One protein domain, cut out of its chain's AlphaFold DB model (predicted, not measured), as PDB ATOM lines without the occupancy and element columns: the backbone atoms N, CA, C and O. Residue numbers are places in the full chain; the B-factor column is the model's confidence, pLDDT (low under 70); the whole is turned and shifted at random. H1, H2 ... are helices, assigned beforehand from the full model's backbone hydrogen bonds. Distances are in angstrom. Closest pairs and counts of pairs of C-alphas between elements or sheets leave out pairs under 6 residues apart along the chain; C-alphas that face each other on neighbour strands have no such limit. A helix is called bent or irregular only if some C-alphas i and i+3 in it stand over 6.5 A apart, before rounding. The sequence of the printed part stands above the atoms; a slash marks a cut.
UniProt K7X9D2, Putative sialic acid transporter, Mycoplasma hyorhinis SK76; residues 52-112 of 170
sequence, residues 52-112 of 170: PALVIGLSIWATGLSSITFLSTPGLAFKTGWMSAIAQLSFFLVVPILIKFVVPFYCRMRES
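What this domain is: This is residues 52 to 112 of the 170 residues of the protein "Putative sialic acid transporter" of Mycoplasma hyorhinis SK76 (UniProt K7X9D2). A long helix, H3, makes the length of an open, hook-like frame; H2 folds back along the first end of H3 as a helical hairpin, and H1, which comes before H2 in the chain, extends the H2 side of the frame, apart from H3 across an empty middle. The printed part has 61 residues with three named helices, in the order H1, H2, H3, and no named strand; the class is all helix. The whole is loose, with a radius of gyration of the C-alphas of 15.1 A and spans of 45 by 22 by 19 A.

Where its parts are: H3, the longest helix, runs over residues 83 to 109, 39.2 A from C-alpha 83 at (16.072, -19.676, -35.500) to C-alpha 109 at (55.163, -20.787, -32.753). It has a kink of 54 degrees near residue 97 and is irregular, but only just: C-alphas 100 and 103 are 6.6 A apart. H2, residues 67 to 80, is 19.9 A long and neither bent nor irregular, but only just: C-alphas 71 and 74 are 6.2 A apart. H1, residues 53 to 64, is 16.5 A long and begins at C-alpha 53, at (43.638, -6.233, -39.162).

How they stand to each other: H3 touches H2 with residues 83 to 85 alone, and H2 touches H3 with residues 73 to 77 alone. The closest C-alphas of the two are those of Ala 77 and Ser 84, 6.1 A apart. This hairpin runs opposite ways at a steep tilt of 37 degrees, only just beyond shallow. H1 is apart from both H2 and H3. Every O i to N i+4 pair is within hydrogen-bond range in H1, against 8 of 10 in H2 and 12 of 23 in H3.

The domain as a whole: The two C-alphas farthest apart, those of Lys 79 and Arg 110, are 45.6 A apart. Residues 52 to 72 and 89 to 112 stand free. The links H1 to H2 and H2 to H3 are tight, with 2 residues each. The printed part has no cut. Its mean pLDDT is 86.3, and no printed residue is under 70.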
ATOM      1  N   PRO A  52      46.781  -4.520 -42.418       87.12
ATOM      2  CA  PRO A  52      45.709  -4.043 -41.549       87.12
ATOM      3  C   PRO A  52      44.819  -5.193 -41.060       87.12
ATOM      4  O   PRO A  52      44.413  -6.051 -41.847       87.12
ATOM      5  N   ALA A  53      44.457  -5.181 -39.774       85.12
ATOM      6  CA  ALA A  53      43.638  -6.233 -39.162       85.12
ATOM      7  C   ALA A  53      42.288  -6.426 -39.871       85.12
ATOM      8  O   ALA A  53      41.822  -7.552 -40.013       85.12
ATOM      9  N   LEU A  54      41.699  -5.339 -40.379       87.75
ATOM     10  CA  LEU A  54      40.462  -5.380 -41.156       87.75
ATOM     11  C   LEU A  54      40.626  -6.182 -42.455       87.75
ATOM     12  O   LEU A  54      39.769  -6.996 -42.773       87.75
ATOM     13  N   VAL A  55      41.743  -6.013 -43.170       89.62
ATOM     14  CA  VAL A  55      42.023  -6.752 -44.415       89.62
ATOM     15  C   VAL A  55      42.193  -8.245 -44.124       89.62
ATOM     16  O   VAL A  55      41.639  -9.080 -44.837       89.62
ATOM     17  N   ILE A  56      42.893  -8.589 -43.038       87.88
ATOM     18  CA  ILE A  56      43.033  -9.980 -42.581       87.88
ATOM     19  C   ILE A  56      41.658 -10.561 -42.221       87.88
ATOM     20  O   ILE A  56      41.319 -11.660 -42.657       87.88
ATOM     21  N   GLY A  57      40.850  -9.815 -41.463       88.56
ATOM     22  CA  GLY A  57      39.504 -10.222 -41.065       88.56
ATOM     23  C   GLY A  57      38.588 -10.467 -42.264       88.56
ATOM     24  O   GLY A  57      37.958 -11.519 -42.336       88.56
ATOM     25  N   LEU A  58      38.574  -9.553 -43.240       89.81
ATOM     26  CA  LEU A  58      37.813  -9.717 -44.481       89.81
ATOM     27  C   LEU A  58      38.278 -10.934 -45.283       89.81
ATOM     28  O   LEU A  58      37.440 -11.666 -45.796       89.81
ATOM     29  N   SER A  59      39.584 -11.200 -45.352       90.69
ATOM     30  CA  SER A  59      40.109 -12.391 -46.030       90.69
ATOM     31  C   SER A  59      39.662 -13.689 -45.349       90.69
ATOM     32  O   SER A  59      39.276 -14.637 -46.034       90.69
ATOM     33  N   ILE A  60      39.702 -13.749 -44.013       89.06
ATOM     34  CA  ILE A  60      39.237 -14.917 -43.246       89.06
ATOM     35  C   ILE A  60      37.730 -15.104 -43.441       89.06
ATOM     36  O   ILE A  60      37.274 -16.220 -43.681       89.06
ATOM     37  N   TRP A  61      36.969 -14.011 -43.391       88.00
ATOM     38  CA  TRP A  61      35.526 -14.038 -43.598       88.00
ATOM     39  C   TRP A  61      35.154 -14.507 -45.007       88.00
ATOM     40  O   TRP A  61      34.360 -15.433 -45.157       88.00
ATOM     41  N   ALA A  62      35.803 -13.954 -46.035       88.06
ATOM     42  CA  ALA A  62      35.631 -14.370 -47.423       88.06
ATOM     43  C   ALA A  62      35.981 -15.853 -47.637       88.06
ATOM     44  O   ALA A  62      35.307 -16.532 -48.399       88.06
ATOM     45  N   THR A  63      36.982 -16.383 -46.922       88.94
ATOM     46  CA  THR A  63      37.349 -17.814 -46.970       88.94
ATOM     47  C   THR A  63      36.297 -18.717 -46.307       88.94
ATOM     48  O   THR A  63      36.117 -19.878 -46.699       88.94
ATOM     49  N   GLY A  64      35.630 -18.208 -45.266       84.50
ATOM     50  CA  GLY A  64      34.567 -18.911 -44.548       84.50
ATOM     51  C   GLY A  64      33.253 -18.960 -45.326       84.50
ATOM     52  O   GLY A  64      32.550 -19.972 -45.287       84.50
ATOM     53  N   LEU A  65      32.940 -17.898 -46.070       86.00
ATOM     54  CA  LEU A  65      31.772 -17.848 -46.940       86.00
ATOM     55  C   LEU A  65      31.967 -18.743 -48.168       86.00
ATOM     56  O   LEU A  65      33.022 -18.783 -48.791       86.00
ATOM     57  N   SER A  66      30.929 -19.496 -48.514       86.94
ATOM     58  CA  SER A  66      30.934 -20.385 -49.674       86.94
ATOM     59  C   SER A  66      29.563 -20.418 -50.333       86.94
ATOM     60  O   SER A  66      28.565 -20.051 -49.709       86.94
ATOM     61  N   SER A  67      29.501 -20.933 -51.561       83.19
ATOM     62  CA  SER A  67      28.245 -21.170 -52.284       83.19
ATOM     63  C   SER A  67      27.267 -22.035 -51.479       83.19
ATOM     64  O   SER A  67      26.062 -21.798 -51.520       83.19
ATOM     65  N   ILE A  68      27.779 -22.994 -50.689       84.06
ATOM     66  CA  ILE A  68      26.968 -23.831 -49.789       84.06
ATOM     67  C   ILE A  68      26.226 -22.944 -48.796       84.06
ATOM     68  O   ILE A  68      25.008 -23.036 -48.691       84.06
ATOM     69  N   THR A  69      26.950 -22.082 -48.084       85.62
ATOM     70  CA  THR A  69      26.376 -21.176 -47.084       85.62
ATOM     71  C   THR A  69      25.397 -20.210 -47.742       85.62
ATOM     72  O   THR A  69      24.285 -20.038 -47.256       85.62
ATOM     73  N   PHE A  70      25.773 -19.642 -48.891       86.12
ATOM     74  CA  PHE A  70      24.963 -18.653 -49.599       86.12
ATOM     75  C   PHE A  70      23.596 -19.197 -50.037       86.12
ATOM     76  O   PHE A  70      22.598 -18.500 -49.889       86.12
ATOM     77  N   LEU A  71      23.524 -20.444 -50.521       85.56
ATOM     78  CA  LEU A  71      22.251 -21.073 -50.897       85.56
ATOM     79  C   LEU A  71      21.532 -21.718 -49.701       85.56
ATOM     80  O   LEU A  71      20.311 -21.616 -49.580       85.56
ATOM     81  N   SER A  72      22.267 -22.381 -48.804       84.69
ATOM     82  CA  SER A  72      21.672 -23.145 -47.696       84.69
ATOM     83  C   SER A  72      21.067 -22.251 -46.621       84.69
ATOM     84  O   SER A  72      20.015 -22.584 -46.087       84.69
ATOM     85  N   THR A  73      21.699 -21.124 -46.285       86.38
ATOM     86  CA  THR A  73      21.215 -20.227 -45.229       86.38
ATOM     87  C   THR A  73      19.817 -19.663 -45.512       86.38
ATOM     88  O   THR A  73      18.955 -19.833 -44.648       86.38
ATOM     89  N   PRO A  74      19.528 -19.043 -46.676       85.75
ATOM     90  CA  PRO A  74      18.173 -18.587 -46.981       85.75
ATOM     91  C   PRO A  74      17.200 -19.759 -47.148       85.75
ATOM     92  O   PRO A  74      16.070 -19.674 -46.677       85.75
ATOM     93  N   GLY A  75      17.637 -20.879 -47.743       86.19
ATOM     94  CA  GLY A  75      16.803 -22.078 -47.877       86.19
ATOM     95  C   GLY A  75      16.374 -22.666 -46.529       86.19
ATOM     96  O   GLY A  75      15.243 -23.128 -46.381       86.19
ATOM     97  N   LEU A  76      17.255 -22.613 -45.528       85.69
ATOM     98  CA  LEU A  76      16.947 -23.027 -44.166       85.69
ATOM     99  C   LEU A  76      16.072 -21.989 -43.461       85.69
ATOM    100  O   LEU A  76      15.053 -22.366 -42.896       85.69
ATOM    101  N   ALA A  77      16.401 -20.700 -43.566       88.38
ATOM    102  CA  ALA A  77      15.607 -19.623 -42.976       88.38
ATOM    103  C   ALA A  77      14.162 -19.594 -43.504       88.38
ATOM    104  O   ALA A  77      13.239 -19.306 -42.750       88.38
ATOM    105  N   PHE A  78      13.939 -19.956 -44.769       87.00
ATOM    106  CA  PHE A  78      12.593 -20.108 -45.321       87.00
ATOM    107  C   PHE A  78      11.799 -21.234 -44.638       87.00
ATOM    108  O   PHE A  78      10.590 -21.119 -44.462       87.00
ATOM    109  N   LYS A  79      12.469 -22.318 -44.227       87.38
ATOM    110  CA  LYS A  79      11.836 -23.477 -43.576       87.38
ATOM    111  C   LYS A  79      11.662 -23.309 -42.066       87.38
ATOM    112  O   LYS A  79      10.663 -23.762 -41.522       87.38
ATOM    113  N   THR A  80      12.644 -22.726 -41.382       86.81
ATOM    114  CA  THR A  80      12.731 -22.683 -39.908       86.81
ATOM    115  C   THR A  80      12.627 -21.269 -39.331       86.81
ATOM    116  O   THR A  80      12.681 -21.092 -38.113       86.81
ATOM    117  N   GLY A  81      12.495 -20.249 -40.179       83.88
ATOM    118  CA  GLY A  81      12.494 -18.849 -39.774       83.88
ATOM    119  C   GLY A  81      13.857 -18.375 -39.259       83.88
ATOM    120  O   GLY A  81      14.924 -18.835 -39.665       83.88
ATOM    121  N   TRP A  82      13.828 -17.432 -38.318       81.38
ATOM    122  CA  TRP A  82      15.025 -16.763 -37.788       81.38
ATOM    123  C   TRP A  82      15.858 -17.626 -36.834       81.38
ATOM    124  O   TRP A  82      16.968 -17.240 -36.468       81.38
ATOM    125  N   MET A  83      15.374 -18.808 -36.451       82.12
ATOM    126  CA  MET A  83      16.072 -19.676 -35.500       82.12
ATOM    127  C   MET A  83      17.473 -20.070 -36.002       82.12
ATOM    128  O   MET A  83      18.424 -20.136 -35.227       82.12
ATOM    129  N   SER A  84      17.643 -20.227 -37.316       74.25
ATOM    130  CA  SER A  84      18.940 -20.525 -37.937       74.25
ATOM    131  C   SER A  84      19.922 -19.347 -37.940       74.25
ATOM    132  O   SER A  84      21.128 -19.560 -38.066       74.25
ATOM    133  N   ALA A  85      19.445 -18.110 -37.766       76.62
ATOM    134  CA  ALA A  85      20.307 -16.937 -37.625       76.62
ATOM    135  C   ALA A  85      20.986 -16.891 -36.245       76.62
ATOM    136  O   ALA A  85      22.130 -16.454 -36.140       76.62
ATOM    137  N   ILE A  86      20.333 -17.421 -35.204       80.25
ATOM    138  CA  ILE A  86      20.891 -17.483 -33.843       80.25
ATOM    139  C   ILE A  86      22.190 -18.295 -33.829       80.25
ATOM    140  O   ILE A  86      23.176 -17.870 -33.230       80.25
ATOM    141  N   ALA A  87      22.241 -19.410 -34.565       77.56
ATOM    142  CA  ALA A  87      23.454 -20.218 -34.693       77.56
ATOM    143  C   ALA A  87      24.636 -19.434 -35.300       77.56
ATOM    144  O   ALA A  87      25.785 -19.674 -34.931       77.56
ATOM    145  N   GLN A  88      24.368 -18.477 -36.195       81.56
ATOM    146  CA  GLN A  88      25.399 -17.609 -36.771       81.56
ATOM    147  C   GLN A  88      25.825 -16.496 -35.807       81.56
ATOM    148  O   GLN A  88      26.996 -16.122 -35.788       81.56
ATOM    149  N   LEU A  89      24.919 -16.005 -34.954       84.75
ATOM    150  CA  LEU A  89      25.251 -15.001 -33.938       84.75
ATOM    151  C   LEU A  89      26.238 -15.526 -32.884       84.75
ATOM    152  O   LEU A  89      27.035 -14.753 -32.354       84.75
ATOM    153  N   SER A  90      26.271 -16.841 -32.649       86.31
ATOM    154  CA  SER A  90      27.256 -17.500 -31.779       86.31
ATOM    155  C   SER A  90      28.711 -17.179 -32.150       86.31
ATOM    156  O   SER A  90      29.579 -17.155 -31.276       86.31
ATOM    157  N   PHE A  91      28.999 -16.874 -33.423       85.06
ATOM    158  CA  PHE A  91      30.341 -16.472 -33.854       85.06
ATOM    159  C   PHE A  91      30.818 -15.191 -33.164       85.06
ATOM    160  O   PHE A  91      31.993 -15.110 -32.809       85.06
ATOM    161  N   PHE A  92      29.934 -14.224 -32.894       89.00
ATOM    162  CA  PHE A  92      30.316 -12.985 -32.203       89.00
ATOM    163  C   PHE A  92      30.798 -13.230 -30.770       89.00
ATOM    164  O   PHE A  92      31.610 -12.460 -30.264       89.00
ATOM    165  N   LEU A  93      30.355 -14.318 -30.133       90.75
ATOM    166  CA  LEU A  93      30.805 -14.707 -28.796       90.75
ATOM    167  C   LEU A  93      32.135 -15.472 -28.839       90.75
ATOM    168  O   LEU A  93      33.015 -15.248 -28.010       90.75
ATOM    169  N   VAL A  94      32.306 -16.361 -29.821       91.25
ATOM    170  CA  VAL A  94      33.488 -17.233 -29.918       91.25
ATOM    171  C   VAL A  94      34.703 -16.499 -30.496       91.25
ATOM    172  O   VAL A  94      35.828 -16.713 -30.044       91.25
ATOM    173  N   VAL A  95      34.507 -15.610 -31.473       91.12
ATOM    174  CA  VAL A  95      35.603 -14.925 -32.180       91.12
ATOM    175  C   VAL A  95      36.521 -14.124 -31.238       91.12
ATOM    176  O   VAL A  95      37.736 -14.309 -31.336       91.12
ATOM    177  N   PRO A  96      36.026 -13.308 -30.283       92.25
ATOM    178  CA  PRO A  96      36.890 -12.611 -29.327       92.25
ATOM    179  C   PRO A  96      37.761 -13.558 -28.492       92.25
ATOM    180  O   PRO A  96      38.930 -13.265 -28.237       92.25
ATOM    181  N   ILE A  97      37.223 -14.723 -28.112       94.62
ATOM    182  CA  ILE A  97      37.956 -15.757 -27.369       94.62
ATOM    183  C   ILE A  97      39.080 -16.326 -28.246       94.62
ATOM    184  O   ILE A  97      40.230 -16.406 -27.809       94.62
ATOM    185  N   LEU A  98      38.788 -16.655 -29.509       92.69
ATOM    186  CA  LEU A  98      39.797 -17.147 -30.452       92.69
ATOM    187  C   LEU A  98      40.905 -16.115 -30.699       92.69
ATOM    188  O   LEU A  98      42.086 -16.467 -30.668       92.69
ATOM    189  N   ILE A  99      40.548 -14.842 -30.879       91.12
ATOM    190  CA  ILE A  99      41.509 -13.745 -31.072       91.12
ATOM    191  C   ILE A  99      42.395 -13.568 -29.836       91.12
ATOM    192  O   ILE A  99      43.594 -13.339 -29.974       91.12
ATOM    193  N   LYS A 100      41.836 -13.690 -28.627       92.88
ATOM    194  CA  LYS A 100      42.586 -13.479 -27.383       92.88
ATOM    195  C   LYS A 100      43.505 -14.649 -27.024       92.88
ATOM    196  O   LYS A 100      44.600 -14.415 -26.521       92.88
ATOM    197  N   PHE A 101      43.084 -15.892 -27.261       93.62
ATOM    198  CA  PHE A 101      43.805 -17.075 -26.769       93.62
ATOM    199  C   PHE A 101      44.464 -17.902 -27.875       93.62
ATOM    200  O   PHE A 101      45.630 -18.280 -27.750       93.62
ATOM    201  N   VAL A 102      43.750 -18.164 -28.971       91.25
ATOM    202  CA  VAL A 102      44.205 -19.084 -30.025       91.25
ATOM    203  C   VAL A 102      45.167 -18.394 -30.989       91.25
ATOM    204  O   VAL A 102      46.235 -18.930 -31.283       91.25
ATOM    205  N   VAL A 103      44.851 -17.176 -31.439       89.06
ATOM    206  CA  VAL A 103      45.710 -16.436 -32.379       89.06
ATOM    207  C   VAL A 103      47.117 -16.188 -31.801       89.06
ATOM    208  O   VAL A 103      48.092 -16.559 -32.459       89.06
ATOM    209  N   PRO A 104      47.294 -15.677 -30.561       88.31
ATOM    210  CA  PRO A 104      48.627 -15.423 -30.010       88.31
ATOM    211  C   PRO A 104      49.421 -16.705 -29.758       88.31
ATOM    212  O   PRO A 104      50.651 -16.684 -29.749       88.31
ATOM    213  N   PHE A 105      48.741 -17.831 -29.533       89.75
ATOM    214  CA  PHE A 105      49.386 -19.134 -29.417       89.75
ATOM    215  C   PHE A 105      50.055 -19.544 -30.738       89.75
ATOM    216  O   PHE A 105      51.262 -19.795 -30.760       89.75
ATOM    217  N   TYR A 106      49.321 -19.512 -31.856       87.06
ATOM    218  CA  TYR A 106      49.872 -19.868 -33.167       87.06
ATOM    219  C   TYR A 106      50.894 -18.850 -33.686       87.06
ATOM    220  O   TYR A 106      51.934 -19.245 -34.215       87.06
ATOM    221  N   CYS A 107      50.681 -17.550 -33.459       83.69
ATOM    222  CA  CYS A 107      51.646 -16.520 -33.853       83.69
ATOM    223  C   CYS A 107      53.003 -16.663 -33.136       83.69
ATOM    224  O   CYS A 107      54.042 -16.350 -33.723       83.69
ATOM    225  N   ARG A 108      53.030 -17.170 -31.893       84.88
ATOM    226  CA  ARG A 108      54.276 -17.403 -31.138       84.88
ATOM    227  C   ARG A 108      55.093 -18.587 -31.655       84.88
ATOM    228  O   ARG A 108      56.316 -18.549 -31.550       84.88
ATOM    229  N   MET A 109      54.459 -19.599 -32.249       82.00
ATOM    230  CA  MET A 109      55.163 -20.787 -32.753       82.00
ATOM    231  C   MET A 109      56.021 -20.520 -33.996       82.00
ATOM    232  O   MET A 109      56.931 -21.302 -34.258       82.00
ATOM    233  N   ARG A 110      55.769 -19.416 -34.723       77.12
ATOM    234  CA  ARG A 110      56.516 -18.959 -35.918       77.12
ATOM    235  C   ARG A 110      56.618 -19.981 -37.062       77.12
ATOM    236  O   ARG A 110      57.441 -19.794 -37.960       77.12
ATOM    237  N   GLU A 111      55.768 -21.001 -37.049       81.44
ATOM    238  CA  GLU A 111      55.657 -22.007 -38.105       81.44
ATOM    239  C   GLU A 111      54.683 -21.557 -39.196       81.44
ATOM    240  O   GLU A 111      53.756 -20.788 -38.943       81.44
ATOM    241  N   SER A 112      54.880 -22.048 -40.419       78.44
ATOM    242  CA  SER A 112      54.032 -21.705 -41.568       78.44
ATOM    243  C   SER A 112      52.695 -22.450 -41.595       78.44
ATOM    244  O   SER A 112      51.790 -22.033 -42.313       78.44
TER     245      SER A 112